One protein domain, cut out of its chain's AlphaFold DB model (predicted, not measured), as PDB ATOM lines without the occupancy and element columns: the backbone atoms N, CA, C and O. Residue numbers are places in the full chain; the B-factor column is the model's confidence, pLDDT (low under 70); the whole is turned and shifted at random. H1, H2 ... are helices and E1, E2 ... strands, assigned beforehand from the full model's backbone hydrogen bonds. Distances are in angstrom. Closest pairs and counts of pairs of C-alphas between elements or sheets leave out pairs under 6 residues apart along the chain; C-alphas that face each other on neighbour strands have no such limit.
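This is residues 93 to 98, 114 to 120, 129 to 163 and 186 to 337 of the 339 residues of the protein "Ran-binding protein 9" of Hondaea fermentalgiana (UniProt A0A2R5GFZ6). Two five-stranded sheets, each twisted, stand partly face to face as a sandwich: E8, E7, E6, E1 and E10 in one, E5, E4, E3, E2 and E9 in the other. The short helix H1, at the end of the printed part, only grazes the first sheet, and long loops link several strands. The printed part has 200 residues, with ten named strands followed by one named helix; both sheets are antiparallel in the orders given. The class is mostly strand, though under half of the residues are in named elements. The whole is compact, with a radius of gyration of the C-alphas of 17.1 A, but elongated in outline, spanning 61 by 40 by 34 A.

In the first sheet, E8 is residues 289 to 301, 30.6 A long, E7 residues 276 to 286, 31.5 A, E6 residues 253 to 264, 33.6 A, E1 residues 152 to 159, 23.4 A, and E10 residues 317 to 321. E1 begins at C-alpha 152, (59.527, 69.596, -7.563). In the second sheet, E5 is residues 234 to 236, E4 residues 222 to 224, E3 residues 212 to 216, E2 residues 187 to 194, 21.3 A, and E9 residues 306 to 313, 21.9 A. H1, residues 329 to 337, ends at C-alpha 337, (66.055, 59.183, -2.433).

The first sheet is strongly twisted, with E8 and E10 as edge strands. E6, E7 and E8 form a meander, each strand the antiparallel neighbour of the one before; N 257 and O 283 are 2.8 A apart, N 284 and O 292 2.8 A. E8 bends by 61 degrees at residue 296. E1 is the antiparallel neighbour of both E6 and E10: N 156 and O 254, between E1 and E6, are 2.7 A apart, and N 157 and O 319, between E1 and E10, are 2.8 A apart. E2, E3, E4 and E5 form the other meander, with N 213 and O 192 at 2.8 A, N 223 and O 214 at 2.8 A and N 236 and O 222 at 3.0 A. E9 is the antiparallel neighbour of E2, with N 189 and O 311 at 2.8 A. The sheets' best planes are 42 degrees apart; the closest C-alphas of E2 and E6 are those of Gly 191 and Ile 256, 6.7 A. H1 grazes the first sheet with residues 329 to 333, and every O i to N i+4 pair in it is within hydrogen-bond range.

The C-alphas farthest apart, of Pro 163 and Ala 270, are 63.3 A apart. Cuts leave gaps of 9.1 A from C-alpha 98 to 114, 18.1 A from 120 to 129 and 18.5 A from 163 to 186. The links E2 to E3, E5 to E6 and E6 to E7 are long. The mean pLDDT of the printed part is 72.2; 80 residues are under 70, among them 129 to 149 and 226 to 244.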
ATOM      1  N   VAL A  93      61.233  84.551 -21.398       40.69
ATOM      2  CA  VAL A  93      62.079  85.708 -21.046       40.69
ATOM      3  C   VAL A  93      61.185  86.909 -20.745       40.69
ATOM      4  O   VAL A  93      60.337  87.262 -21.567       40.69
ATOM      5  N   PHE A  94      61.396  87.560 -19.598       44.44
ATOM      6  CA  PHE A  94      60.586  88.693 -19.136       44.44
ATOM      7  C   PHE A  94      61.444  89.947 -18.955       44.44
ATOM      8  O   PHE A  94      62.344  89.948 -18.124       44.44
ATOM      9  N   ASN A  95      61.153  91.018 -19.702       35.00
ATOM     10  CA  ASN A  95      61.845  92.306 -19.588       35.00
ATOM     11  C   ASN A  95      60.875  93.384 -19.070       35.00
ATOM     12  O   ASN A  95      59.764  93.522 -19.584       35.00
ATOM     13  N   THR A  96      61.292  94.155 -18.067       38.81
ATOM     14  CA  THR A  96      60.477  95.187 -17.409       38.81
ATOM     15  C   THR A  96      60.517  96.561 -18.102       38.81
ATOM     16  O   THR A  96      59.769  97.446 -17.690       38.81
ATOM     17  N   HIS A  97      61.294  96.753 -19.184       44.91
ATOM     18  CA  HIS A  97      61.367  98.036 -19.908       44.91
ATOM     19  C   HIS A  97      61.435  97.923 -21.448       44.91
ATOM     20  O   HIS A  97      62.163  97.103 -22.011       44.91
ATOM     21  N   GLY A  98      60.738  98.827 -22.153       30.34
ATOM     22  CA  GLY A  98      60.966  99.146 -23.569       30.34
ATOM     23  C   GLY A  98      60.592 100.602 -23.921       30.34
ATOM     24  O   GLY A  98      59.624 101.109 -23.355       30.34
ATOM     25  N   ILE A 114      58.607  89.958 -24.298       29.58
ATOM     26  CA  ILE A 114      57.478  90.773 -23.828       29.58
ATOM     27  C   ILE A 114      58.058  92.093 -23.288       29.58
ATOM     28  O   ILE A 114      58.983  92.059 -22.478       29.58
ATOM     29  N   ARG A 115      57.575  93.242 -23.787       26.66
ATOM     30  CA  ARG A 115      58.036  94.606 -23.438       26.66
ATOM     31  C   ARG A 115      56.893  95.412 -22.814       26.66
ATOM     32  O   ARG A 115      55.766  95.293 -23.285       26.66
ATOM     33  N   PHE A 116      57.199  96.291 -21.856       26.69
ATOM     34  CA  PHE A 116      56.235  97.229 -21.257       26.69
ATOM     35  C   PHE A 116      56.801  98.664 -21.186       26.69
ATOM     36  O   PHE A 116      57.985  98.815 -20.865       26.69
ATOM     37  N   PRO A 117      56.001  99.713 -21.483       25.67
ATOM     38  CA  PRO A 117      56.440 101.102 -21.398       25.67
ATOM     39  C   PRO A 117      56.139 101.756 -20.032       25.67
ATOM     40  O   PRO A 117      55.048 101.619 -19.488       25.67
ATOM     41  N   GLU A 118      57.150 102.496 -19.567       26.48
ATOM     42  CA  GLU A 118      57.209 103.615 -18.606       26.48
ATOM     43  C   GLU A 118      56.706 103.477 -17.150       26.48
ATOM     44  O   GLU A 118      55.552 103.194 -16.843       26.48
ATOM     45  N   CYS A 119      57.624 103.815 -16.231       27.12
ATOM     46  CA  CYS A 119      57.395 104.026 -14.806       27.12
ATOM     47  C   CYS A 119      57.265 105.522 -14.490       27.12
ATOM     48  O   CYS A 119      58.142 106.315 -14.829       27.12
ATOM     49  N   THR A 120      56.261 105.889 -13.699       22.75
ATOM     50  CA  THR A 120      56.368 107.004 -12.748       22.75
ATOM     51  C   THR A 120      55.450 106.752 -11.553       22.75
ATOM     52  O   THR A 120      54.357 106.206 -11.683       22.75
ATOM     53  N   SER A 129      45.930  93.649 -11.349       27.00
ATOM     54  CA  SER A 129      44.953  92.915 -12.171       27.00
ATOM     55  C   SER A 129      45.570  92.077 -13.297       27.00
ATOM     56  O   SER A 129      44.988  91.056 -13.657       27.00
ATOM     57  N   HIS A 130      46.755  92.430 -13.811       27.39
ATOM     58  CA  HIS A 130      47.340  91.764 -14.989       27.39
ATOM     59  C   HIS A 130      48.626  90.965 -14.730       27.39
ATOM     60  O   HIS A 130      48.968  90.109 -15.540       27.39
ATOM     61  N   PHE A 131      49.276  91.125 -13.572       29.53
ATOM     62  CA  PHE A 131      50.378  90.247 -13.138       29.53
ATOM     63  C   PHE A 131      49.897  88.977 -12.401       29.53
ATOM     64  O   PHE A 131      50.662  88.300 -11.727       29.53
ATOM     65  N   ASN A 132      48.623  88.611 -12.596       32.47
ATOM     66  CA  ASN A 132      48.056  87.298 -12.256       32.47
ATOM     67  C   ASN A 132      48.457  86.175 -13.247       32.47
ATOM     68  O   ASN A 132      48.003  85.039 -13.118       32.47
ATOM     69  N   ALA A 133      49.299  86.458 -14.241       32.62
ATOM     70  CA  ALA A 133      49.749  85.489 -15.238       32.62
ATOM     71  C   ALA A 133      51.187  85.048 -14.910       32.62
ATOM     72  O   ALA A 133      52.149  85.653 -15.362       32.62
ATOM     73  N   TYR A 134      51.400  84.060 -14.042       35.97
ATOM     74  CA  TYR A 134      51.374  82.673 -14.519       35.97
ATOM     75  C   TYR A 134      50.903  81.638 -13.485       35.97
ATOM     76  O   TYR A 134      50.964  80.445 -13.755       35.97
ATOM     77  N   CYS A 135      50.374  82.064 -12.334       34.34
ATOM     78  CA  CYS A 135      49.697  81.132 -11.426       34.34
ATOM     79  C   CYS A 135      48.247  80.806 -11.846       34.34
ATOM     80  O   CYS A 135      47.651  79.929 -11.230       34.34
ATOM     81  N   LEU A 136      47.660  81.458 -12.870       29.08
ATOM     82  CA  LEU A 136      46.240  81.251 -13.222       29.08
ATOM     83  C   LEU A 136      45.870  81.152 -14.719       29.08
ATOM     84  O   LEU A 136      44.682  81.178 -15.026       29.08
ATOM     85  N   ARG A 137      46.809  80.997 -15.664       31.62
ATOM     86  CA  ARG A 137      46.464  80.773 -17.095       31.62
ATOM     87  C   ARG A 137      47.453  79.888 -17.863       31.62
ATOM     88  O   ARG A 137      47.708  80.110 -19.042       31.62
ATOM     89  N   SER A 138      48.043  78.901 -17.202       28.22
ATOM     90  CA  SER A 138      48.735  77.826 -17.906       28.22
ATOM     91  C   SER A 138      47.732  76.744 -18.287       28.22
ATOM     92  O   SER A 138      46.833  76.409 -17.513       28.22
ATOM     93  N   ASP A 139      47.924  76.174 -19.474       29.20
ATOM     94  CA  ASP A 139      47.552  74.795 -19.770       29.20
ATOM     95  C   ASP A 139      47.680  73.902 -18.515       29.20
ATOM     96  O   ASP A 139      48.592  74.114 -17.703       29.20
ATOM     97  N   PRO A 140      46.875  72.833 -18.377       30.72
ATOM     98  CA  PRO A 140      46.981  71.854 -17.285       30.72
ATOM     99  C   PRO A 140      48.352  71.135 -17.190       30.72
ATOM    100  O   PRO A 140      48.514  70.205 -16.408       30.72
ATOM    101  N   ILE A 141      49.343  71.567 -17.975       32.06
ATOM    102  CA  ILE A 141      50.715  71.073 -18.052       32.06
ATOM    103  C   ILE A 141      51.651  71.783 -17.046       32.06
ATOM    104  O   ILE A 141      52.650  71.184 -16.656       32.06
ATOM    105  N   THR A 142      51.355  73.006 -16.570       36.59
ATOM    106  CA  THR A 142      52.314  73.779 -15.732       36.59
ATOM    107  C   THR A 142      51.846  74.089 -14.311       36.59
ATOM    108  O   THR A 142      52.468  74.892 -13.617       36.59
ATOM    109  N   THR A 143      50.785  73.452 -13.820       36.25
ATOM    110  CA  THR A 143      50.701  73.212 -12.377       36.25
ATOM    111  C   THR A 143      51.659  72.074 -12.079       36.25
ATOM    112  O   THR A 143      51.361  70.907 -12.324       36.25
ATOM    113  N   VAL A 144      52.839  72.403 -11.549       39.72
ATOM    114  CA  VAL A 144      53.671  71.385 -10.907       39.72
ATOM    115  C   VAL A 144      52.920  70.977  -9.649       39.72
ATOM    116  O   VAL A 144      53.163  71.496  -8.563       39.72
ATOM    117  N   ARG A 145      51.957  70.060  -9.790       43.47
ATOM    118  CA  ARG A 145      51.462  69.307  -8.649       43.47
ATOM    119  C   ARG A 145      52.703  68.707  -8.030       43.47
ATOM    120  O   ARG A 145      53.352  67.886  -8.671       43.47
ATOM    121  N   ALA A 146      53.056  69.157  -6.830       48.03
ATOM    122  CA  ALA A 146      54.036  68.468  -6.017       48.03
ATOM    123  C   ALA A 146      53.514  67.038  -5.860       48.03
ATOM    124  O   ALA A 146      52.604  66.765  -5.072       48.03
ATOM    125  N   VAL A 147      53.994  66.143  -6.723       45.75
ATOM    126  CA  VAL A 147      53.570  64.756  -6.716       45.75
ATOM    127  C   VAL A 147      54.098  64.212  -5.407       45.75
ATOM    128  O   VAL A 147      55.307  64.215  -5.171       45.75
ATOM    129  N   ARG A 148      53.183  63.792  -4.532       54.78
ATOM    130  CA  ARG A 148      53.522  63.148  -3.261       54.78
ATOM    131  C   ARG A 148      54.618  62.118  -3.535       54.78
ATOM    132  O   ARG A 148      54.392  61.239  -4.360       54.78
ATOM    133  N   SER A 149      55.765  62.262  -2.862       58.94
ATOM    134  CA  SER A 149      57.013  61.466  -2.936       58.94
ATOM    135  C   SER A 149      58.169  62.000  -3.801       58.94
ATOM    136  O   SER A 149      59.313  61.678  -3.465       58.94
ATOM    137  N   ARG A 150      57.937  62.861  -4.805       79.69
ATOM    138  CA  ARG A 150      59.006  63.447  -5.648       79.69
ATOM    139  C   ARG A 150      59.291  64.904  -5.301       79.69
ATOM    140  O   ARG A 150      58.437  65.596  -4.745       79.69
ATOM    141  N   MET A 151      60.511  65.352  -5.585       88.81
ATOM    142  CA  MET A 151      60.889  66.750  -5.396       88.81
ATOM    143  C   MET A 151      60.530  67.540  -6.658       88.81
ATOM    144  O   MET A 151      60.939  67.191  -7.758       88.81
ATOM    145  N   SER A 152      59.758  68.612  -6.502       92.44
ATOM    146  CA  SER A 152      59.527  69.596  -7.563       92.44
ATOM    147  C   SER A 152      60.698  70.566  -7.606       92.44
ATOM    148  O   SER A 152      61.088  71.042  -6.546       92.44
ATOM    149  N   TYR A 153      61.229  70.899  -8.782       94.94
ATOM    150  CA  TYR A 153      62.405  71.765  -8.913       94.94
ATOM    151  C   TYR A 153      62.308  72.686 -10.131       94.94
ATOM    152  O   TYR A 153      61.804  72.276 -11.176       94.94
ATOM    153  N   PHE A 154      62.780  73.927  -9.989       96.69
ATOM    154  CA  PHE A 154      62.951  74.865 -11.099       96.69
ATOM    155  C   PHE A 154      64.094  75.846 -10.825       96.69
ATOM    156  O   PHE A 154      64.477  76.053  -9.669       96.69
ATOM    157  N   GLU A 155      64.607  76.471 -11.887       97.81
ATOM    158  CA  GLU A 155      65.664  77.480 -11.806       97.81
ATOM    159  C   GLU A 155      65.239  78.831 -12.386       97.81
ATOM    160  O   GLU A 155      64.353  78.932 -13.237       97.81
ATOM    161  N   VAL A 156      65.919  79.883 -11.940       97.31
ATOM    162  CA  VAL A 156      65.786  81.256 -12.416       97.31
ATOM    163  C   VAL A 156      67.179  81.831 -12.652       97.31
ATOM    164  O   VAL A 156      67.970  81.960 -11.720       97.31
ATOM    165  N   SER A 157      67.479  82.217 -13.891       97.50
ATOM    166  CA  SER A 157      68.659  83.028 -14.207       97.50
ATOM    167  C   SER A 157      68.319  84.508 -14.119       97.50
ATOM    168  O   SER A 157      67.370  84.963 -14.760       97.50
ATOM    169  N   ILE A 158      69.126  85.271 -13.390       95.94
ATOM    170  CA  ILE A 158      69.047  86.732 -13.350       95.94
ATOM    171  C   ILE A 158      70.022  87.256 -14.399       95.94
ATOM    172  O   ILE A 158      71.235  87.111 -14.269       95.94
ATOM    173  N   LEU A 159      69.513  87.815 -15.489       94.31
ATOM    174  CA  LEU A 159      70.343  88.244 -16.605       94.31
ATOM    175  C   LEU A 159      71.046  89.558 -16.263       94.31
ATOM    176  O   LEU A 159      70.426  90.500 -15.776       94.31
ATOM    177  N   LYS A 160      72.346  89.633 -16.569       87.06
ATOM    178  CA  LYS A 160      73.067  90.907 -16.535       87.06
ATOM    179  C   LYS A 160      72.447  91.849 -17.557       87.06
ATOM    180  O   LYS A 160      72.255  91.467 -18.714       87.06
ATOM    181  N   SER A 161      72.189  93.081 -17.141       79.12
ATOM    182  CA  SER A 161      71.895  94.162 -18.073       79.12
ATOM    183  C   SER A 161      73.021  94.254 -19.105       79.12
ATOM    184  O   SER A 161      74.193  94.041 -18.780       79.12
ATOM    185  N   ALA A 162      72.669  94.503 -20.367       75.94
ATOM    186  CA  ALA A 162      73.662  94.579 -21.432       75.94
ATOM    187  C   ALA A 162      74.721  95.644 -21.079       75.94
ATOM    188  O   ALA A 162      74.346  96.740 -20.651       75.94
ATOM    189  N   PRO A 163      76.026  95.358 -21.250       67.44
ATOM    190  CA  PRO A 163      77.066  96.349 -21.004       67.44
ATOM    191  C   PRO A 163      76.790  97.585 -21.869       67.44
ATOM    192  O   PRO A 163      76.703  97.485 -23.091       67.44
ATOM    193  N   PRO A 186      67.263  96.299  -4.613       87.19
ATOM    194  CA  PRO A 186      66.713  95.520  -5.710       87.19
ATOM    195  C   PRO A 186      66.691  94.033  -5.338       87.19
ATOM    196  O   PRO A 186      67.748  93.459  -5.056       87.19
ATOM    197  N   CYS A 187      65.503  93.433  -5.331       91.56
ATOM    198  CA  CYS A 187      65.296  92.073  -4.854       91.56
ATOM    199  C   CYS A 187      64.613  91.200  -5.912       91.56
ATOM    200  O   CYS A 187      63.578  91.550  -6.477       91.56
ATOM    201  N   VAL A 188      65.201  90.036  -6.174       94.31
ATOM    202  CA  VAL A 188      64.581  88.921  -6.885       94.31
ATOM    203  C   VAL A 188      64.373  87.800  -5.880       94.31
ATOM    204  O   VAL A 188      65.275  87.451  -5.118       94.31
ATOM    205  N   VAL A 189      63.188  87.208  -5.902       94.94
ATOM    206  CA  VAL A 189      62.789  86.158  -4.972       94.94
ATOM    207  C   VAL A 189      62.360  84.933  -5.748       94.94
ATOM    208  O   VAL A 189      61.488  85.035  -6.607       94.94
ATOM    209  N   ILE A 190      62.915  83.770  -5.417       96.12
ATOM    210  CA  ILE A 190      62.514  82.479  -5.989       96.12
ATOM    211  C   ILE A 190      61.837  81.626  -4.918       96.12
ATOM    212  O   ILE A 190      62.310  81.552  -3.784       96.12
ATOM    213  N   GLY A 191      60.705  81.003  -5.241       94.88
ATOM    214  CA  GLY A 191      59.860  80.418  -4.214       94.88
ATOM    215  C   GLY A 191      58.812  79.425  -4.688       94.88
ATOM    216  O   GLY A 191      58.703  79.083  -5.865       94.88
ATOM    217  N   PHE A 192      58.001  79.004  -3.723       91.88
ATOM    218  CA  PHE A 192      56.761  78.272  -3.952       91.88
ATOM    219  C   PHE A 192      55.631  78.939  -3.179       91.88
ATOM    220  O   PHE A 192      55.829  79.397  -2.056       91.88
ATOM    221  N   SER A 193      54.424  78.958  -3.734       88.12
ATOM    222  CA  SER A 193      53.242  79.434  -3.014       88.12
ATOM    223  C   SER A 193      52.074  78.481  -3.185       88.12
ATOM    224  O   SER A 193      51.861  77.937  -4.268       88.12
ATOM    225  N   ALA A 194      51.331  78.249  -2.105       84.19
ATOM    226  CA  ALA A 194      50.143  77.417  -2.158       84.19
ATOM    227  C   ALA A 194      49.060  78.079  -3.021       84.19
ATOM    228  O   ALA A 194      48.785  79.277  -2.893       84.19
ATOM    229  N   LEU A 195      48.389  77.281  -3.852       78.19
ATOM    230  CA  LEU A 195      47.202  77.718  -4.587       78.19
ATOM    231  C   LEU A 195      46.029  77.887  -3.615       78.19
ATOM    232  O   LEU A 195      45.225  76.978  -3.404       78.19
ATOM    233  N   TYR A 196      45.917  79.055  -2.986       68.06
ATOM    234  CA  TYR A 196      44.813  79.320  -2.073       68.06
ATOM    235  C   TYR A 196      43.622  79.933  -2.820       68.06
ATOM    236  O   TYR A 196      43.716  81.035  -3.357       68.06
ATOM    237  N   LYS A 197      42.460  79.256  -2.795       56.34
ATOM    238  CA  LYS A 197      41.198  79.713  -3.428       56.34
ATOM    239  C   LYS A 197      40.736  81.112  -2.987       56.34
ATOM    240  O   LYS A 197      39.909  81.715  -3.676       56.34
ATOM    241  N   HIS A 198      41.260  81.632  -1.874       54.00
ATOM    242  CA  HIS A 198      40.968  82.981  -1.388       54.00
ATOM    243  C   HIS A 198      42.141  83.973  -1.503       54.00
ATOM    244  O   HIS A 198      41.901  85.164  -1.327       54.00
ATOM    245  N   ASN A 199      43.358  83.556  -1.893       52.19
ATOM    246  CA  ASN A 199      44.443  84.493  -2.235       52.19
ATOM    247  C   ASN A 199      44.306  84.926  -3.694       52.19
ATOM    248  O   ASN A 199      45.159  84.653  -4.533       52.19
ATOM    249  N   ARG A 200      43.217  85.631  -4.007       53.22
ATOM    250  CA  ARG A 200      43.100  86.307  -5.311       53.22
ATOM    251  C   ARG A 200      44.038  87.509  -5.431       53.22
ATOM    252  O   ARG A 200      44.158  88.083  -6.506       53.22
ATOM    253  N   THR A 201      44.684  87.891  -4.335       57.88
ATOM    254  CA  THR A 201      45.644  88.983  -4.275       57.88
ATOM    255  C   THR A 201      46.941  88.454  -3.678       57.88
ATOM    256  O   THR A 201      47.062  88.311  -2.463       57.88
ATOM    257  N   PHE A 202      47.913  88.149  -4.535       63.78
ATOM    258  CA  PHE A 202      49.300  87.976  -4.113       63.78
ATOM    259  C   PHE A 202      49.845  89.351  -3.710       63.78
ATOM    260  O   PHE A 202      50.421  90.073  -4.520       63.78
ATOM    261  N   THR A 203      49.586  89.770  -2.472       69.81
ATOM    262  CA  THR A 203      50.147  91.009  -1.925       69.81
ATOM    263  C   THR A 203      51.492  90.692  -1.281       69.81
ATOM    264  O   THR A 203      51.535  90.276  -0.126       69.81
ATOM    265  N   GLY A 204      52.582  90.857  -2.031       81.50
ATOM    266  CA  GLY A 204      53.951  90.722  -1.521       81.50
ATOM    267  C   GLY A 204      54.788  89.661  -2.232       81.50
ATOM    268  O   GLY A 204      54.315  88.954  -3.122       81.50
ATOM    269  N   MET A 205      56.054  89.571  -1.830       87.81
ATOM    270  CA  MET A 205      57.006  88.601  -2.367       87.81
ATOM    271  C   MET A 205      56.771  87.192  -1.801       87.81
ATOM    272  O   MET A 205      56.250  87.051  -0.688       87.81
ATOM    273  N   PRO A 206      57.185  86.128  -2.516       89.31
ATOM    274  CA  PRO A 206      57.212  84.785  -1.951       89.31
ATOM    275  C   PRO A 206      57.940  84.760  -0.598       89.31
ATOM    276  O   PRO A 206      58.982  85.388  -0.428       89.31
ATOM    277  N   GLY A 207      57.370  84.069   0.388       87.06
ATOM    278  CA  GLY A 207      57.887  84.043   1.760       87.06
ATOM    279  C   GLY A 207      57.298  85.104   2.695       87.06
ATOM    280  O   GLY A 207      57.300  84.878   3.899       87.06
ATOM    281  N   TRP A 208      56.749  86.216   2.187       84.06
ATOM    282  CA  TRP A 208      56.152  87.266   3.038       84.06
ATOM    283  C   TRP A 208      54.720  86.964   3.452       84.06
ATOM    284  O   TRP A 208      54.263  87.370   4.518       84.06
ATOM    285  N   THR A 209      53.984  86.286   2.579       80.00
ATOM    286  CA  THR A 209      52.603  85.919   2.848       80.00
ATOM    287  C   THR A 209      52.532  84.530   3.435       80.00
ATOM    288  O   THR A 209      53.345  83.646   3.144       80.00
ATOM    289  N   ARG A 210      51.490  84.336   4.242       79.81
ATOM    290  CA  ARG A 210      51.078  83.015   4.680       79.81
ATOM    291  C   ARG A 210      51.013  82.100   3.465       79.81
ATOM    292  O   ARG A 210      50.412  82.459   2.452       79.81
ATOM    293  N   HIS A 211      51.604  80.923   3.594       81.00
ATOM    294  CA  HIS A 211      51.589  79.918   2.543       81.00
ATOM    295  C   HIS A 211      52.493  80.163   1.340       81.00
ATOM    296  O   HIS A 211      52.327  79.536   0.290       81.00
ATOM    297  N   ALA A 212      53.481  81.033   1.501       86.44
ATOM    298  CA  ALA A 212      54.549  81.204   0.541       86.44
ATOM    299  C   ALA A 212      55.913  80.917   1.179       86.44
ATOM    300  O   ALA A 212      56.158  81.209   2.350       86.44
ATOM    301  N   LEU A 213      56.789  80.346   0.367       90.44
ATOM    302  CA  LEU A 213      58.201  80.083   0.603       90.44
ATOM    303  C   LEU A 213      58.979  80.964  -0.370       90.44
ATOM    304  O   LEU A 213      58.586  81.038  -1.535       90.44
ATOM    305  N   GLY A 214      60.066  81.598   0.058       92.69
ATOM    306  CA  GLY A 214      60.871  82.427  -0.835       92.69
ATOM    307  C   GLY A 214      62.308  82.584  -0.373       92.69
ATOM    308  O   GLY A 214      62.558  82.827   0.800       92.69
ATOM    309  N   TRP A 215      63.250  82.470  -1.302       94.56
ATOM    310  CA  TRP A 215      64.654  82.814  -1.112       94.56
ATOM    311  C   TRP A 215      64.929  84.160  -1.777       94.56
ATOM    312  O   TRP A 215      64.640  84.311  -2.965       94.56
ATOM    313  N   HIS A 216      65.416  85.128  -1.004       93.69
ATOM    314  CA  HIS A 216      65.539  86.535  -1.396       93.69
ATOM    315  C   HIS A 216      66.981  86.883  -1.772       93.69
ATOM    316  O   HIS A 216      67.932  86.427  -1.135       93.69
ATOM    317  N   SER A 217      67.158  87.658  -2.843       93.94
ATOM    318  CA  SER A 217      68.483  87.949  -3.406       93.94
ATOM    319  C   SER A 217      69.264  89.013  -2.637       93.94
ATOM    320  O   SER A 217      70.495  89.012  -2.656       93.94
ATOM    321  N   ASP A 218      68.548  89.964  -2.039       90.19
ATOM    322  CA  ASP A 218      69.097  91.161  -1.399       90.19
ATOM    323  C   ASP A 218      69.746  90.859  -0.051       90.19
ATOM    324  O   ASP A 218      70.780  91.448   0.265       90.19
ATOM    325  N   ASP A 219      69.187  89.913   0.699       86.94
ATOM    326  CA  ASP A 219      69.707  89.469   1.991       86.94
ATOM    327  C   ASP A 219      70.212  88.015   1.989       86.94
ATOM    328  O   ASP A 219      70.873  87.594   2.938       86.94
ATOM    329  N   GLY A 220      69.955  87.254   0.919       89.06
ATOM    330  CA  GLY A 220      70.341  85.848   0.796       89.06
ATOM    331  C   GLY A 220      69.566  84.913   1.728       89.06
ATOM    332  O   GLY A 220      69.998  83.769   1.929       89.06
ATOM    333  N   ARG A 221      68.459  85.379   2.322       88.56
ATOM    334  CA  ARG A 221      67.701  84.668   3.359       88.56
ATOM    335  C   ARG A 221      66.519  83.915   2.778       88.56
ATOM    336  O   ARG A 221      65.906  84.308   1.784       88.56
ATOM    337  N   PHE A 222      66.198  82.799   3.423       88.44
ATOM    338  CA  PHE A 222      65.015  82.018   3.112       88.44
ATOM    339  C   PHE A 222      63.902  82.348   4.105       88.44
ATOM    340  O   PHE A 222      64.079  82.279   5.321       88.44
ATOM    341  N   PHE A 223      62.743  82.681   3.558       87.38
ATOM    342  CA  PHE A 223      61.561  83.104   4.280       87.38
ATOM    343  C   PHE A 223      60.423  82.116   4.060       87.38
ATOM    344  O   PHE A 223      60.160  81.662   2.942       87.38
ATOM    345  N   PHE A 224      59.709  81.830   5.142       85.19
ATOM    346  CA  PHE A 224      58.473  81.068   5.114       85.19
ATOM    347  C   PHE A 224      57.396  81.801   5.912       85.19
ATOM    348  O   PHE A 224      57.552  82.035   7.113       85.19
ATOM    349  N   GLY A 225      56.298  82.154   5.243       74.62
ATOM    350  CA  GLY A 225      55.162  82.796   5.889       74.62
ATOM    351  C   GLY A 225      54.327  81.776   6.659       74.62
ATOM    352  O   GLY A 225      53.561  81.013   6.064       74.62
ATOM    353  N   CYS A 226      54.469  81.777   7.984       62.34
ATOM    354  CA  CYS A 226      53.717  80.928   8.908       62.34
ATOM    355  C   CYS A 226      52.479  81.630   9.500       62.34
ATOM    356  O   CYS A 226      52.418  82.853   9.615       62.34
ATOM    357  N   ASP A 227      51.494  80.832   9.919       52.91
ATOM    358  CA  ASP A 227      50.162  81.261  10.374       52.91
ATOM    359  C   ASP A 227      50.138  82.051  11.695       52.91
ATOM    360  O   ASP A 227      49.084  82.566  12.075       52.91
ATOM    361  N   ASN A 228      51.275  82.200  12.380       47.09
ATOM    362  CA  ASN A 228      51.356  82.614  13.786       47.09
ATOM    363  C   ASN A 228      51.115  84.117  14.045       47.09
ATOM    364  O   ASN A 228      51.556  84.643  15.062       47.09
ATOM    365  N   GLY A 229      50.441  84.837  13.144       36.03
ATOM    366  CA  GLY A 229      50.055  86.241  13.348       36.03
ATOM    367  C   GLY A 229      51.218  87.240  13.409       36.03
ATOM    368  O   GLY A 229      50.974  88.436  13.541       36.03
ATOM    369  N   SER A 230      52.464  86.779  13.275       35.00
ATOM    370  CA  SER A 230      53.631  87.640  13.127       35.00
ATOM    371  C   SER A 230      53.871  87.905  11.638       35.00
ATOM    372  O   SER A 230      54.078  86.948  10.891       35.00
ATOM    373  N   PRO A 231      53.869  89.169  11.180       37.34
ATOM    374  CA  PRO A 231      54.274  89.522   9.818       37.34
ATOM    375  C   PRO A 231      55.766  89.256   9.550       37.34
ATOM    376  O   PRO A 231      56.216  89.398   8.415       37.34
ATOM    377  N   ALA A 232      56.541  88.857  10.564       41.56
ATOM    378  CA  ALA A 232      57.898  88.379  10.374       41.56
ATOM    379  C   ALA A 232      57.856  86.927   9.887       41.56
ATOM    380  O   ALA A 232      57.661  85.993  10.670       41.56
ATOM    381  N   ALA A 233      58.054  86.744   8.584       50.41
ATOM    382  CA  ALA A 233      58.510  85.476   8.048       50.41
ATOM    383  C   ALA A 233      59.677  84.974   8.910       50.41
ATOM    384  O   ALA A 233      60.578  85.748   9.241       50.41
ATOM    385  N   GLN A 234      59.641  83.705   9.330       53.84
ATOM    386  CA  GLN A 234      60.778  83.156  10.060       53.84
ATOM    387  C   GLN A 234      61.966  83.175   9.110       53.84
ATOM    388  O   GLN A 234      61.971  82.479   8.095       53.84
ATOM    389  N   GLU A 235      62.939  84.022   9.432       55.19
ATOM    390  CA  GLU A 235      64.238  83.984   8.800       55.19
ATOM    391  C   GLU A 235      64.857  82.650   9.176       55.19
ATOM    392  O   GLU A 235      65.210  82.392  10.330       55.19
ATOM    393  N   VAL A 236      64.964  81.780   8.188       54.81
ATOM    394  CA  VAL A 236      65.730  80.564   8.333       54.81
ATOM    395  C   VAL A 236      66.933  80.775   7.433       54.81
ATOM    396  O   VAL A 236      66.789  80.943   6.223       54.81
ATOM    397  N   ALA A 237      68.143  80.767   8.003       53.75
ATOM    398  CA  ALA A 237      69.357  80.661   7.190       53.75
ATOM    399  C   ALA A 237      69.197  79.474   6.209       53.75
ATOM    400  O   ALA A 237      68.363  78.608   6.451       53.75
ATOM    401  N   PRO A 238      69.949  79.317   5.128       48.44
ATOM    402  CA  PRO A 238      70.036  78.028   4.428       48.44
ATOM    403  C   PRO A 238      70.730  76.967   5.324       48.44
ATOM    404  O   PRO A 238      71.643  77.287   6.075       48.44
ATOM    405  N   GLY A 239      70.250  75.716   5.373       43.66
ATOM    406  CA  GLY A 239      70.843  74.630   6.201       43.66
ATOM    407  C   GLY A 239      71.924  73.893   5.432       43.66
ATOM    408  O   GLY A 239      71.910  73.980   4.216       43.66
ATOM    409  N   VAL A 240      72.879  73.134   5.979       40.06
ATOM    410  CA  VAL A 240      73.238  72.631   7.318       40.06
ATOM    411  C   VAL A 240      74.618  73.240   7.651       40.06
ATOM    412  O   VAL A 240      75.457  73.321   6.767       40.06
ATOM    413  N   ASN A 241      74.865  73.681   8.890       46.56
ATOM    414  CA  ASN A 241      76.125  74.301   9.368       46.56
ATOM    415  C   ASN A 241      76.562  75.652   8.771       46.56
ATOM    416  O   ASN A 241      77.562  76.207   9.224       46.56
ATOM    417  N   THR A 242      75.824  76.240   7.837       44.91
ATOM    418  CA  THR A 242      76.143  77.570   7.310       44.91
ATOM    419  C   THR A 242      75.251  78.622   7.961       44.91
ATOM    420  O   THR A 242      74.100  78.808   7.583       44.91
ATOM    421  N   THR A 243      75.792  79.376   8.917       52.72
ATOM    422  CA  THR A 243      75.251  80.689   9.332       52.72
ATOM    423  C   THR A 243      75.348  81.742   8.218       52.72
ATOM    424  O   THR A 243      75.018  82.908   8.420       52.72
ATOM    425  N   GLN A 244      75.824  81.348   7.036       65.38
ATOM    426  CA  GLN A 244      76.139  82.229   5.934       65.38
ATOM    427  C   GLN A 244      74.913  82.456   5.047       65.38
ATOM    428  O   GLN A 244      74.332  81.517   4.502       65.38
ATOM    429  N   CYS A 245      74.543  83.724   4.892       80.12
ATOM    430  CA  CYS A 245      73.584  84.159   3.887       80.12
ATOM    431  C   CYS A 245      74.205  83.980   2.495       80.12
ATOM    432  O   CYS A 245      75.318  84.451   2.240       80.12
ATOM    433  N   VAL A 246      73.497  83.290   1.599       87.81
ATOM    434  CA  VAL A 246      73.950  83.082   0.220       87.81
ATOM    435  C   VAL A 246      73.207  84.067  -0.672       87.81
ATOM    436  O   VAL A 246      72.076  83.829  -1.085       87.81
ATOM    437  N   TYR A 247      73.852  85.197  -0.942       92.25
ATOM    438  CA  TYR A 247      73.340  86.238  -1.832       92.25
ATOM    439  C   TYR A 247      73.392  85.787  -3.290       92.25
ATOM    440  O   TYR A 247      74.284  85.030  -3.693       92.25
ATOM    441  N   PHE A 248      72.490  86.315  -4.110       94.62
ATOM    442  CA  PHE A 248      72.502  86.110  -5.557       94.62
ATOM    443  C   PHE A 248      72.064  87.378  -6.296       94.62
ATOM    444  O   PHE A 248      71.591  88.338  -5.693       94.62
ATOM    445  N   GLY A 249      72.311  87.448  -7.600       95.44
ATOM    446  CA  GLY A 249      71.981  88.633  -8.390       95.44
ATOM    447  C   GLY A 249      72.337  88.487  -9.867       95.44
ATOM    448  O   GLY A 249      72.480  87.367 -10.354       95.44
ATOM    449  N   PRO A 250      72.496  89.605 -10.597       95.06
ATOM    450  CA  PRO A 250      72.764  89.582 -12.032       95.06
ATOM    451  C   PRO A 250      73.969  88.719 -12.429       95.06
ATOM    452  O   PRO A 250      75.110  88.969 -12.038       95.06
ATOM    453  N   GLY A 251      73.715  87.727 -13.278       95.75
ATOM    454  CA  GLY A 251      74.661  86.713 -13.735       95.75
ATOM    455  C   GLY A 251      74.491  85.351 -13.068       95.75
ATOM    456  O   GLY A 251      74.996  84.373 -13.612       95.75
ATOM    457  N   ASP A 252      73.784  85.277 -11.942       97.19
ATOM    458  CA  ASP A 252      73.550  84.022 -11.238       97.19
ATOM    459  C   ASP A 252      72.345  83.263 -11.810       97.19
ATOM    460  O   ASP A 252      71.371  83.851 -12.291       97.19
ATOM    461  N   THR A 253      72.399  81.938 -11.709       97.75
ATOM    462  CA  THR A 253      71.251  81.038 -11.869       97.75
ATOM    463  C   THR A 253      70.972  80.369 -10.537       97.75
ATOM    464  O   THR A 253      71.843  79.696  -9.994       97.75
ATOM    465  N   VAL A 254      69.779  80.570  -9.992       97.69
ATOM    466  CA  VAL A 254      69.370  80.010  -8.702       97.69
ATOM    467  C   VAL A 254      68.232  79.028  -8.879       97.69
ATOM    468  O   VAL A 254      67.335  79.267  -9.678       97.69
ATOM    469  N   GLY A 255      68.259  77.932  -8.134       97.31
ATOM    470  CA  GLY A 255      67.207  76.929  -8.146       97.31
ATOM    471  C   GLY A 255      66.590  76.720  -6.782       97.31
ATOM    472  O   GLY A 255      67.240  76.898  -5.749       97.31
ATOM    473  N   ILE A 256      65.320  76.325  -6.791       96.50
ATOM    474  CA  ILE A 256      64.603  75.907  -5.594       96.50
ATOM    475  C   ILE A 256      63.882  74.586  -5.850       96.50
ATOM    476  O   ILE A 256      63.149  74.421  -6.826       96.50
ATOM    477  N   GLY A 257      64.103  73.638  -4.947       95.06
ATOM    478  CA  GLY A 257      63.419  72.359  -4.891       95.06
ATOM    479  C   GLY A 257      62.490  72.287  -3.690       95.06
ATOM    480  O   GLY A 257      62.861  72.727  -2.606       95.06
ATOM    481  N   LEU A 258      61.304  71.711  -3.856       92.62
ATOM    482  CA  LEU A 258      60.345  71.452  -2.787       92.62
ATOM    483  C   LEU A 258      59.879  70.002  -2.854       92.62
ATOM    484  O   LEU A 258      59.311  69.557  -3.850       92.62
ATOM    485  N   ARG A 259      60.065  69.274  -1.757       90.12
ATOM    486  CA  ARG A 259      59.480  67.951  -1.540       90.12
ATOM    487  C   ARG A 259      58.560  68.003  -0.337       90.12
ATOM    488  O   ARG A 259      58.978  68.416   0.742       90.12
ATOM    489  N   LEU A 260      57.334  67.527  -0.510       86.44
ATOM    490  CA  LEU A 260      56.415  67.274   0.593       86.44
ATOM    491  C   LEU A 260      56.608  65.823   1.044       86.44
ATOM    492  O   LEU A 260      56.295  64.887   0.306       86.44
ATOM    493  N   ASN A 261      57.160  65.644   2.239       80.94
ATOM    494  CA  ASN A 261      57.219  64.357   2.921       80.94
ATOM    495  C   ASN A 261      55.823  64.015   3.478       80.94
ATOM    496  O   ASN A 261      54.940  64.876   3.554       80.94
ATOM    497  N   HIS A 262      55.607  62.741   3.826       70.00
ATOM    498  CA  HIS A 262      54.319  62.254   4.327       70.00
ATOM    499  C   HIS A 262      53.750  63.156   5.430       70.00
ATOM    500  O   HIS A 262      54.485  63.695   6.259       70.00
ATOM    501  N   ALA A 263      52.424  63.309   5.414       62.91
ATOM    502  CA  ALA A 263      51.698  64.008   6.459       62.91
ATOM    503  C   ALA A 263      52.038  63.382   7.814       62.91
ATOM    504  O   ALA A 263      51.798  62.191   8.025       62.91
ATOM    505  N   VAL A 264      52.583  64.185   8.724       61.94
ATOM    506  CA  VAL A 264      52.651  63.806  10.131       61.94
ATOM    507  C   VAL A 264      51.253  64.082  10.666       61.94
ATOM    508  O   VAL A 264      50.942  65.188  11.099       61.94
ATOM    509  N   CYS A 265      50.358  63.108  10.522       51.97
ATOM    510  CA  CYS A 265      49.065  63.181  11.179       51.97
ATOM    511  C   CYS A 265      49.317  63.013  12.677       51.97
ATOM    512  O   CYS A 265      49.542  61.901  13.145       51.97
ATOM    513  N   SER A 266      49.293  64.105  13.437       54.66
ATOM    514  CA  SER A 266      48.924  63.997  14.844       54.66
ATOM    515  C   SER A 266      47.472  63.524  14.890       54.66
ATOM    516  O   SER A 266      46.621  64.096  14.205       54.66
ATOM    517  N   GLU A 267      47.214  62.450  15.641       51.72
ATOM    518  CA  GLU A 267      45.866  61.960  15.947       51.72
ATOM    519  C   GLU A 267      44.959  63.160  16.276       51.72
ATOM    520  O   GLU A 267      45.312  63.969  17.142       51.72
ATOM    521  N   PRO A 268      43.842  63.348  15.557       50.56
ATOM    522  CA  PRO A 268      42.990  64.508  15.753       50.56
ATOM    523  C   PRO A 268      42.398  64.479  17.163       50.56
ATOM    524  O   PRO A 268      41.624  63.585  17.504       50.56
ATOM    525  N   THR A 269      42.700  65.487  17.978       55.09
ATOM    526  CA  THR A 269      41.866  65.779  19.145       55.09
ATOM    527  C   THR A 269      40.541  66.349  18.633       55.09
ATOM    528  O   THR A 269      40.510  67.136  17.686       55.09
ATOM    529  N   ALA A 270      39.418  65.918  19.214       54.69
ATOM    530  CA  ALA A 270      38.060  66.115  18.681       54.69
ATOM    531  C   ALA A 270      37.614  67.584  18.469       54.69
ATOM    532  O   ALA A 270      36.512  67.828  17.981       54.69
ATOM    533  N   THR A 271      38.441  68.565  18.832       59.91
ATOM    534  CA  THR A 271      38.125  69.998  18.817       59.91
ATOM    535  C   THR A 271      38.939  70.824  17.820       59.91
ATOM    536  O   THR A 271      38.551  71.957  17.537       59.91
ATOM    537  N   GLU A 272      40.027  70.304  17.247       55.44
ATOM    538  CA  GLU A 272      40.841  71.059  16.287       55.44
ATOM    539  C   GLU A 272      40.477  70.697  14.845       55.44
ATOM    540  O   GLU A 272      40.486  69.534  14.440       55.44
ATOM    541  N   ARG A 273      40.164  71.719  14.030       57.22
ATOM    542  CA  ARG A 273      40.121  71.560  12.570       57.22
ATOM    543  C   ARG A 273      41.450  70.937  12.154       57.22
ATOM    544  O   ARG A 273      42.479  71.577  12.346       57.22
ATOM    545  N   GLN A 274      41.407  69.724  11.602       55.12
ATOM    546  CA  GLN A 274      42.576  68.978  11.135       55.12
ATOM    547  C   GLN A 274      43.467  69.882  10.278       55.12
ATOM    548  O   GLN A 274      43.192  70.118   9.101       55.12
ATOM    549  N   SER A 275      44.530  70.410  10.875       59.97
ATOM    550  CA  SER A 275      45.625  70.999  10.127       59.97
ATOM    551  C   SER A 275      46.572  69.847   9.835       59.97
ATOM    552  O   SER A 275      47.212  69.296  10.725       59.97
ATOM    553  N   THR A 276      46.591  69.387   8.586       65.19
ATOM    554  CA  THR A 276      47.578  68.389   8.189       65.19
ATOM    555  C   THR A 276      48.931  69.090   8.145       65.19
ATOM    556  O   THR A 276      49.155  69.989   7.334       65.19
ATOM    557  N   LEU A 277      49.836  68.705   9.041       72.62
ATOM    558  CA  LEU A 277      51.213  69.172   8.997       72.62
ATOM    559  C   LEU A 277      51.981  68.303   8.003       72.62
ATOM    560  O   LEU A 277      52.164  67.100   8.197       72.62
ATOM    561  N   TYR A 278      52.429  68.917   6.915       75.81
ATOM    562  CA  TYR A 278      53.370  68.292   6.000       75.81
ATOM    563  C   TYR A 278      54.781  68.591   6.483       75.81
ATOM    564  O   TYR A 278      55.145  69.749   6.672       75.81
ATOM    565  N   ASN A 279      55.593  67.555   6.657       84.38
ATOM    566  CA  ASN A 279      57.032  67.746   6.731       84.38
ATOM    567  C   ASN A 279      57.516  68.050   5.307       84.38
ATOM    568  O   ASN A 279      57.227  67.288   4.393       84.38
ATOM    569  N   ALA A 280      58.221  69.152   5.089       87.69
ATOM    570  CA  ALA A 280      58.765  69.506   3.789       87.69
ATOM    571  C   ALA A 280      60.290  69.591   3.811       87.69
ATOM    572  O   ALA A 280      60.924  69.926   4.817       87.69
ATOM    573  N   THR A 281      60.878  69.275   2.660       89.88
ATOM    574  CA  THR A 281      62.292  69.493   2.367       89.88
ATOM    575  C   THR A 281      62.423  70.518   1.251       89.88
ATOM    576  O   THR A 281      61.832  70.347   0.187       89.88
ATOM    577  N   VAL A 282      63.203  71.566   1.503       91.75
ATOM    578  CA  VAL A 282      63.544  72.613   0.545       91.75
ATOM    579  C   VAL A 282      65.016  72.481   0.169       91.75
ATOM    580  O   VAL A 282      65.881  72.434   1.043       91.75
ATOM    581  N   LEU A 283      65.294  72.416  -1.127       93.75
ATOM    582  CA  LEU A 283      66.634  72.464  -1.711       93.75
ATOM    583  C   LEU A 283      66.839  73.854  -2.317       93.75
ATOM    584  O   LEU A 283      65.964  74.337  -3.023       93.75
ATOM    585  N   LEU A 284      67.983  74.477  -2.071       94.94
ATOM    586  CA  LEU A 284      68.396  75.735  -2.688       94.94
ATOM    587  C   LEU A 284      69.693  75.484  -3.450       94.94
ATOM    588  O   LEU A 284      70.610  74.856  -2.912       94.94
ATOM    589  N   THR A 285      69.785  75.975  -4.680       96.69
ATOM    590  CA  THR A 285      70.981  75.830  -5.518       96.69
ATOM    591  C   THR A 285      71.380  77.158  -6.136       96.69
ATOM    592  O   THR A 285      70.537  78.011  -6.406       96.69
ATOM    593  N   LYS A 286      72.674  77.336  -6.384       96.81
ATOM    594  CA  LYS A 286      73.223  78.507  -7.064       96.81
ATOM    595  C   LYS A 286      74.307  78.057  -8.031       96.81
ATOM    596  O   LYS A 286      75.226  77.358  -7.633       96.81
ATOM    597  N   ASN A 287      74.205  78.481  -9.285       97.31
ATOM    598  CA  ASN A 287      75.184  78.248 -10.346       97.31
ATOM    599  C   ASN A 287      75.598  76.772 -10.483       97.31
ATOM    600  O   ASN A 287      76.765  76.470 -10.698       97.31
ATOM    601  N   GLY A 288      74.632  75.859 -10.353       96.38
ATOM    602  CA  GLY A 288      74.872  74.419 -10.450       96.38
ATOM    603  C   GLY A 288      75.377  73.746  -9.171       96.38
ATOM    604  O   GLY A 288      75.632  72.546  -9.188       96.38
ATOM    605  N   GLU A 289      75.466  74.471  -8.055       96.06
ATOM    606  CA  GLU A 289      75.910  73.946  -6.759       96.06
ATOM    607  C   GLU A 289      74.807  74.036  -5.698       96.06
ATOM    608  O   GLU A 289      73.903  74.871  -5.781       96.06
ATOM    609  N   ILE A 290      74.873  73.183  -4.673       94.12
ATOM    610  CA  ILE A 290      73.948  73.238  -3.534       94.12
ATOM    611  C   ILE A 290      74.292  74.460  -2.680       94.12
ATOM    612  O   ILE A 290      75.367  74.535  -2.093       94.12
ATOM    613  N   ALA A 291      73.344  75.389  -2.568       92.50
ATOM    614  CA  ALA A 291      73.438  76.557  -1.697       92.50
ATOM    615  C   ALA A 291      72.883  76.273  -0.292       92.50
ATOM    616  O   ALA A 291      73.301  76.895   0.682       92.50
ATOM    617  N   GLY A 292      71.940  75.335  -0.171       90.12
ATOM    618  CA  GLY A 292      71.426  74.907   1.124       90.12
ATOM    619  C   GLY A 292      70.342  73.846   1.032       90.12
ATOM    620  O   GLY A 292      69.650  73.714   0.025       90.12
ATOM    621  N   VAL A 293      70.162  73.097   2.117       90.19
ATOM    622  CA  VAL A 293      69.069  72.130   2.266       90.19
ATOM    623  C   VAL A 293      68.383  72.348   3.605       90.19
ATOM    624  O   VAL A 293      69.008  72.300   4.668       90.19
ATOM    625  N   ARG A 294      67.068  72.553   3.568       86.50
ATOM    626  CA  ARG A 294      66.215  72.646   4.752       86.50
ATOM    627  C   ARG A 294      65.285  71.454   4.816       86.50
ATOM    628  O   ARG A 294      64.527  71.207   3.894       86.50
ATOM    629  N   ARG A 295      65.368  70.704   5.911       87.56
ATOM    630  CA  ARG A 295      64.535  69.530   6.198       87.56
ATOM    631  C   ARG A 295      63.614  69.845   7.367       87.56
ATOM    632  O   ARG A 295      63.927  70.733   8.157       87.56
ATOM    633  N   ASN A 296      62.538  69.074   7.505       83.00
ATOM    634  CA  ASN A 296      61.598  69.190   8.621       83.00
ATOM    635  C   ASN A 296      60.928  70.567   8.698       83.00
ATOM    636  O   ASN A 296      60.647  71.066   9.784       83.00
ATOM    637  N   LEU A 297      60.673  71.185   7.540       81.12
ATOM    638  CA  LEU A 297      59.851  72.384   7.487       81.12
ATOM    639  C   LEU A 297      58.391  71.965   7.657       81.12
ATOM    640  O   LEU A 297      57.838  71.304   6.782       81.12
ATOM    641  N   TYR A 298      57.777  72.322   8.779       81.00
ATOM    642  CA  TYR A 298      56.385  71.971   9.040       81.00
ATOM    643  C   TYR A 298      55.456  72.968   8.366       81.00
ATOM    644  O   TYR A 298      55.325  74.129   8.748       81.00
ATOM    645  N   LEU A 299      54.817  72.471   7.324       78.25
ATOM    646  CA  LEU A 299      53.868  73.174   6.502       78.25
ATOM    647  C   LEU A 299      52.460  72.837   7.031       78.25
ATOM    648  O   LEU A 299      51.970  71.735   6.799       78.25
ATOM    649  N   GLY A 300      51.807  73.762   7.746       70.38
ATOM    650  CA  GLY A 300      50.424  73.597   8.226       70.38
ATOM    651  C   GLY A 300      49.391  73.867   7.135       70.38
ATOM    652  O   GLY A 300      49.157  75.025   6.795       70.38
ATOM    653  N   TYR A 301      48.785  72.813   6.571       64.94
ATOM    654  CA  TYR A 301      47.864  72.946   5.433       64.94
ATOM    655  C   TYR A 301      46.720  71.939   5.432       64.94
ATOM    656  O   TYR A 301      46.844  70.799   5.857       64.94
ATOM    657  N   THR A 302      45.612  72.345   4.818       57.38
ATOM    658  CA  THR A 302      44.547  71.445   4.348       57.38
ATOM    659  C   THR A 302      44.642  71.146   2.844       57.38
ATOM    660  O   THR A 302      43.885  70.325   2.334       57.38
ATOM    661  N   TRP A 303      45.587  71.767   2.122       60.81
ATOM    662  CA  TRP A 303      45.686  71.724   0.655       60.81
ATOM    663  C   TRP A 303      47.064  71.248   0.183       60.81
ATOM    664  O   TRP A 303      48.069  71.475   0.849       60.81
ATOM    665  N   SER A 304      47.097  70.565  -0.964       62.16
ATOM    666  CA  SER A 304      48.246  69.773  -1.437       62.16
ATOM    667  C   SER A 304      49.016  70.385  -2.613       62.16
ATOM    668  O   SER A 304      49.942  69.756  -3.119       62.16
ATOM    669  N   GLU A 305      48.655  71.588  -3.066       80.25
ATOM    670  CA  GLU A 305      49.179  72.147  -4.316       80.25
ATOM    671  C   GLU A 305      49.975  73.435  -4.063       80.25
ATOM    672  O   GLU A 305      49.429  74.455  -3.638       80.25
ATOM    673  N   PHE A 306      51.276  73.371  -4.352       85.38
ATOM    674  CA  PHE A 306      52.187  74.511  -4.414       85.38
ATOM    675  C   PHE A 306      52.552  74.784  -5.869       85.38
ATOM    676  O   PHE A 306      52.829  73.849  -6.616       85.38
ATOM    677  N   CYS A 307      52.605  76.056  -6.248       88.56
ATOM    678  CA  CYS A 307      53.089  76.495  -7.549       88.56
ATOM    679  C   CYS A 307      54.458  77.165  -7.420       88.56
ATOM    680  O   CYS A 307      54.677  77.886  -6.440       88.56
ATOM    681  N   PRO A 308      55.358  76.975  -8.400       92.88
ATOM    682  CA  PRO A 308      56.580  77.764  -8.484       92.88
ATOM    683  C   PRO A 308      56.222  79.245  -8.649       92.88
ATOM    684  O   PRO A 308      55.301  79.594  -9.394       92.88
ATOM    685  N   CYS A 309      56.934  80.124  -7.949       92.75
ATOM    686  CA  CYS A 309      56.703  81.563  -8.022       92.75
ATOM    687  C   CYS A 309      58.008  82.360  -7.987       92.75
ATOM    688  O   CYS A 309      59.009  81.943  -7.402       92.75
ATOM    689  N   VAL A 310      57.977  83.527  -8.632       94.19
ATOM    690  CA  VAL A 310      59.083  84.485  -8.660       94.19
ATOM    691  C   VAL A 310      58.537  85.859  -8.290       94.19
ATOM    692  O   VAL A 310      57.566  86.317  -8.892       94.19
ATOM    693  N   GLY A 311      59.132  86.495  -7.283       93.75
ATOM    694  CA  GLY A 311      58.893  87.896  -6.932       93.75
ATOM    695  C   GLY A 311      60.009  88.769  -7.494       93.75
ATOM    696  O   GLY A 311      61.169  88.369  -7.456       93.75
ATOM    697  N   ILE A 312      59.673  89.938  -8.035       92.56
ATOM    698  CA  ILE A 312      60.654  90.865  -8.608       92.56
ATOM    699  C   ILE A 312      60.332  92.269  -8.102       92.56
ATOM    700  O   ILE A 312      59.298  92.834  -8.448       92.56
ATOM    701  N   ASP A 313      61.238  92.814  -7.305       90.44
ATOM    702  CA  ASP A 313      61.343  94.231  -6.951       90.44
ATOM    703  C   ASP A 313      62.744  94.711  -7.340       90.44
ATOM    704  O   ASP A 313      63.557  95.156  -6.535       90.44
ATOM    705  N   SER A 314      63.083  94.495  -8.607       86.62
ATOM    706  CA  SER A 314      64.337  94.910  -9.214       86.62
ATOM    707  C   SER A 314      64.095  95.305 -10.669       86.62
ATOM    708  O   SER A 314      63.032  95.061 -11.244       86.62
ATOM    709  N   ARG A 315      65.098  95.935 -11.287       86.19
ATOM    710  CA  ARG A 315      65.105  96.187 -12.738       86.19
ATOM    711  C   ARG A 315      65.693  95.017 -13.529       86.19
ATOM    712  O   ARG A 315      65.830  95.117 -14.747       86.19
ATOM    713  N   ASP A 316      66.070  93.939 -12.852       86.50
ATOM    714  CA  ASP A 316      66.765  92.831 -13.483       86.50
ATOM    715  C   ASP A 316      65.798  92.001 -14.327       86.50
ATOM    716  O   ASP A 316      64.642  91.761 -13.972       86.50
ATOM    717  N   THR A 317      66.287  91.546 -15.475       92.06
ATOM    718  CA  THR A 317      65.562  90.597 -16.323       92.06
ATOM    719  C   THR A 317      65.780  89.196 -15.776       92.06
ATOM    720  O   THR A 317      66.919  88.806 -15.530       92.06
ATOM    721  N   VAL A 318      64.712  88.414 -15.640       94.19
ATOM    722  CA  VAL A 318      64.809  87.017 -15.201       94.19
ATOM    723  C   VAL A 318      64.368  86.055 -16.299       94.19
ATOM    724  O   VAL A 318      63.466  86.343 -17.094       94.19
ATOM    725  N   GLN A 319      65.009  84.892 -16.336       95.56
ATOM    726  CA  GLN A 319      64.648  83.767 -17.190       95.56
ATOM    727  C   GLN A 319      64.334  82.561 -16.306       95.56
ATOM    728  O   GLN A 319      65.168  82.169 -15.498       95.56
ATOM    729  N   ILE A 320      63.152  81.968 -16.479       95.62
ATOM    730  CA  ILE A 320      62.704  80.798 -15.712       95.62
ATOM    731  C   ILE A 320      62.972  79.530 -16.529       95.62
ATOM    732  O   ILE A 320      62.634  79.483 -17.716       95.62
ATOM    733  N   HIS A 321      63.541  78.507 -15.894       94.56
ATOM    734  CA  HIS A 321      63.842  77.208 -16.497       94.56
ATOM    735  C   HIS A 321      63.089  76.096 -15.770       94.56
ATOM    736  O   HIS A 321      63.126  76.018 -14.543       94.56
ATOM    737  N   MET A 322      62.419  75.235 -16.538       92.44
ATOM    738  CA  MET A 322      61.609  74.116 -16.024       92.44
ATOM    739  C   MET A 322      62.100  72.743 -16.511       92.44
ATOM    740  O   MET A 322      61.582  71.720 -16.077       92.44
ATOM    741  N   ASP A 323      63.064  72.712 -17.432       88.38
ATOM    742  CA  ASP A 323      63.507  71.508 -18.146       88.38
ATOM    743  C   ASP A 323      65.035  71.400 -18.291       88.38
ATOM    744  O   ASP A 323      65.576  70.296 -18.323       88.38
ATOM    745  N   LYS A 324      65.743  72.531 -18.383       93.31
ATOM    746  CA  LYS A 324      67.206  72.598 -18.490       93.31
ATOM    747  C   LYS A 324      67.782  73.344 -17.301       93.31
ATOM    748  O   LYS A 324      67.619  74.556 -17.200       93.31
ATOM    749  N   PHE A 325      68.471  72.611 -16.438       96.44
ATOM    750  CA  PHE A 325      69.012  73.129 -15.189       96.44
ATOM    751  C   PHE A 325      70.538  73.225 -15.250       96.44
ATOM    752  O   PHE A 325      71.198  72.380 -15.858       96.44
ATOM    753  N   ALA A 326      71.092  74.259 -14.621       97.06
ATOM    754  CA  ALA A 326      72.512  74.357 -14.320       97.06
ATOM    755  C   ALA A 326      72.915  73.324 -13.257       97.06
ATOM    756  O   ALA A 326      74.010  72.770 -13.321       97.06
ATOM    757  N   PHE A 327      72.035  73.054 -12.290       97.44
ATOM    758  CA  PHE A 327      72.198  71.988 -11.306       97.44
ATOM    759  C   PHE A 327      71.807  70.628 -11.893       97.44
ATOM    760  O   PHE A 327      70.746  70.489 -12.503       97.44
ATOM    761  N   ASP A 328      72.619  69.593 -11.656       97.06
ATOM    762  CA  ASP A 328      72.284  68.211 -12.034       97.06
ATOM    763  C   ASP A 328      71.224  67.627 -11.081       97.06
ATOM    764  O   ASP A 328      71.483  66.776 -10.224       97.06
ATOM    765  N   PHE A 329      69.997  68.133 -11.220       94.00
ATOM    766  CA  PHE A 329      68.866  67.767 -10.377       94.00
ATOM    767  C   PHE A 329      68.514  66.283 -10.498       94.00
ATOM    768  O   PHE A 329      68.184  65.648  -9.500       94.00
ATOM    769  N   ALA A 330      68.640  65.706 -11.696       91.81
ATOM    770  CA  ALA A 330      68.346  64.296 -11.922       91.81
ATOM    771  C   ALA A 330      69.308  63.388 -11.143       91.81
ATOM    772  O   ALA A 330      68.881  62.368 -10.598       91.81
ATOM    773  N   LYS A 331      70.600  63.738 -11.083       94.69
ATOM    774  CA  LYS A 331      71.569  63.032 -10.239       94.69
ATOM    775  C   LYS A 331      71.246  63.191  -8.757       94.69
ATOM    776  O   LYS A 331      71.172  62.181  -8.063       94.69
ATOM    777  N   TYR A 332      70.993  64.419  -8.303       93.62
ATOM    778  CA  TYR A 332      70.645  64.677  -6.905       93.62
ATOM    779  C   TYR A 332      69.389  63.912  -6.466       93.62
ATOM    780  O   TYR A 332      69.376  63.337  -5.383       93.62
ATOM    781  N   GLU A 333      68.341  63.876  -7.296       89.62
ATOM    782  CA  GLU A 333      67.097  63.165  -6.980       89.62
ATOM    783  C   GLU A 333      67.338  61.657  -6.799       89.62
ATOM    784  O   GLU A 333      66.820  61.077  -5.848       89.62
ATOM    785  N   ARG A 334      68.166  61.026  -7.644       90.75
ATOM    786  CA  ARG A 334      68.542  59.610  -7.468       90.75
ATOM    787  C   ARG A 334      69.311  59.392  -6.165       90.75
ATOM    788  O   ARG A 334      68.914  58.581  -5.339       90.75
ATOM    789  N   GLU A 335      70.365  60.172  -5.941       91.69
ATOM    790  CA  GLU A 335      71.251  60.003  -4.780       91.69
ATOM    791  C   GLU A 335      70.557  60.304  -3.442       91.69
ATOM    792  O   GLU A 335      70.834  59.650  -2.440       91.69
ATOM    793  N   ALA A 336      69.647  61.280  -3.406       85.88
ATOM    794  CA  ALA A 336      68.979  61.702  -2.176       85.88
ATOM    795  C   ALA A 336      67.801  60.804  -1.761       85.88
ATOM    796  O   ALA A 336      67.333  60.931  -0.625       85.88
ATOM    797  N   PHE A 337      67.279  59.964  -2.664       74.88
ATOM    798  CA  PHE A 337      66.055  59.183  -2.433       74.88
ATOM    799  C   PHE A 337      66.196  57.672  -2.662       74.88
ATOM    800  O   PHE A 337      65.227  56.953  -2.425       74.88
TER     801      PHE A 337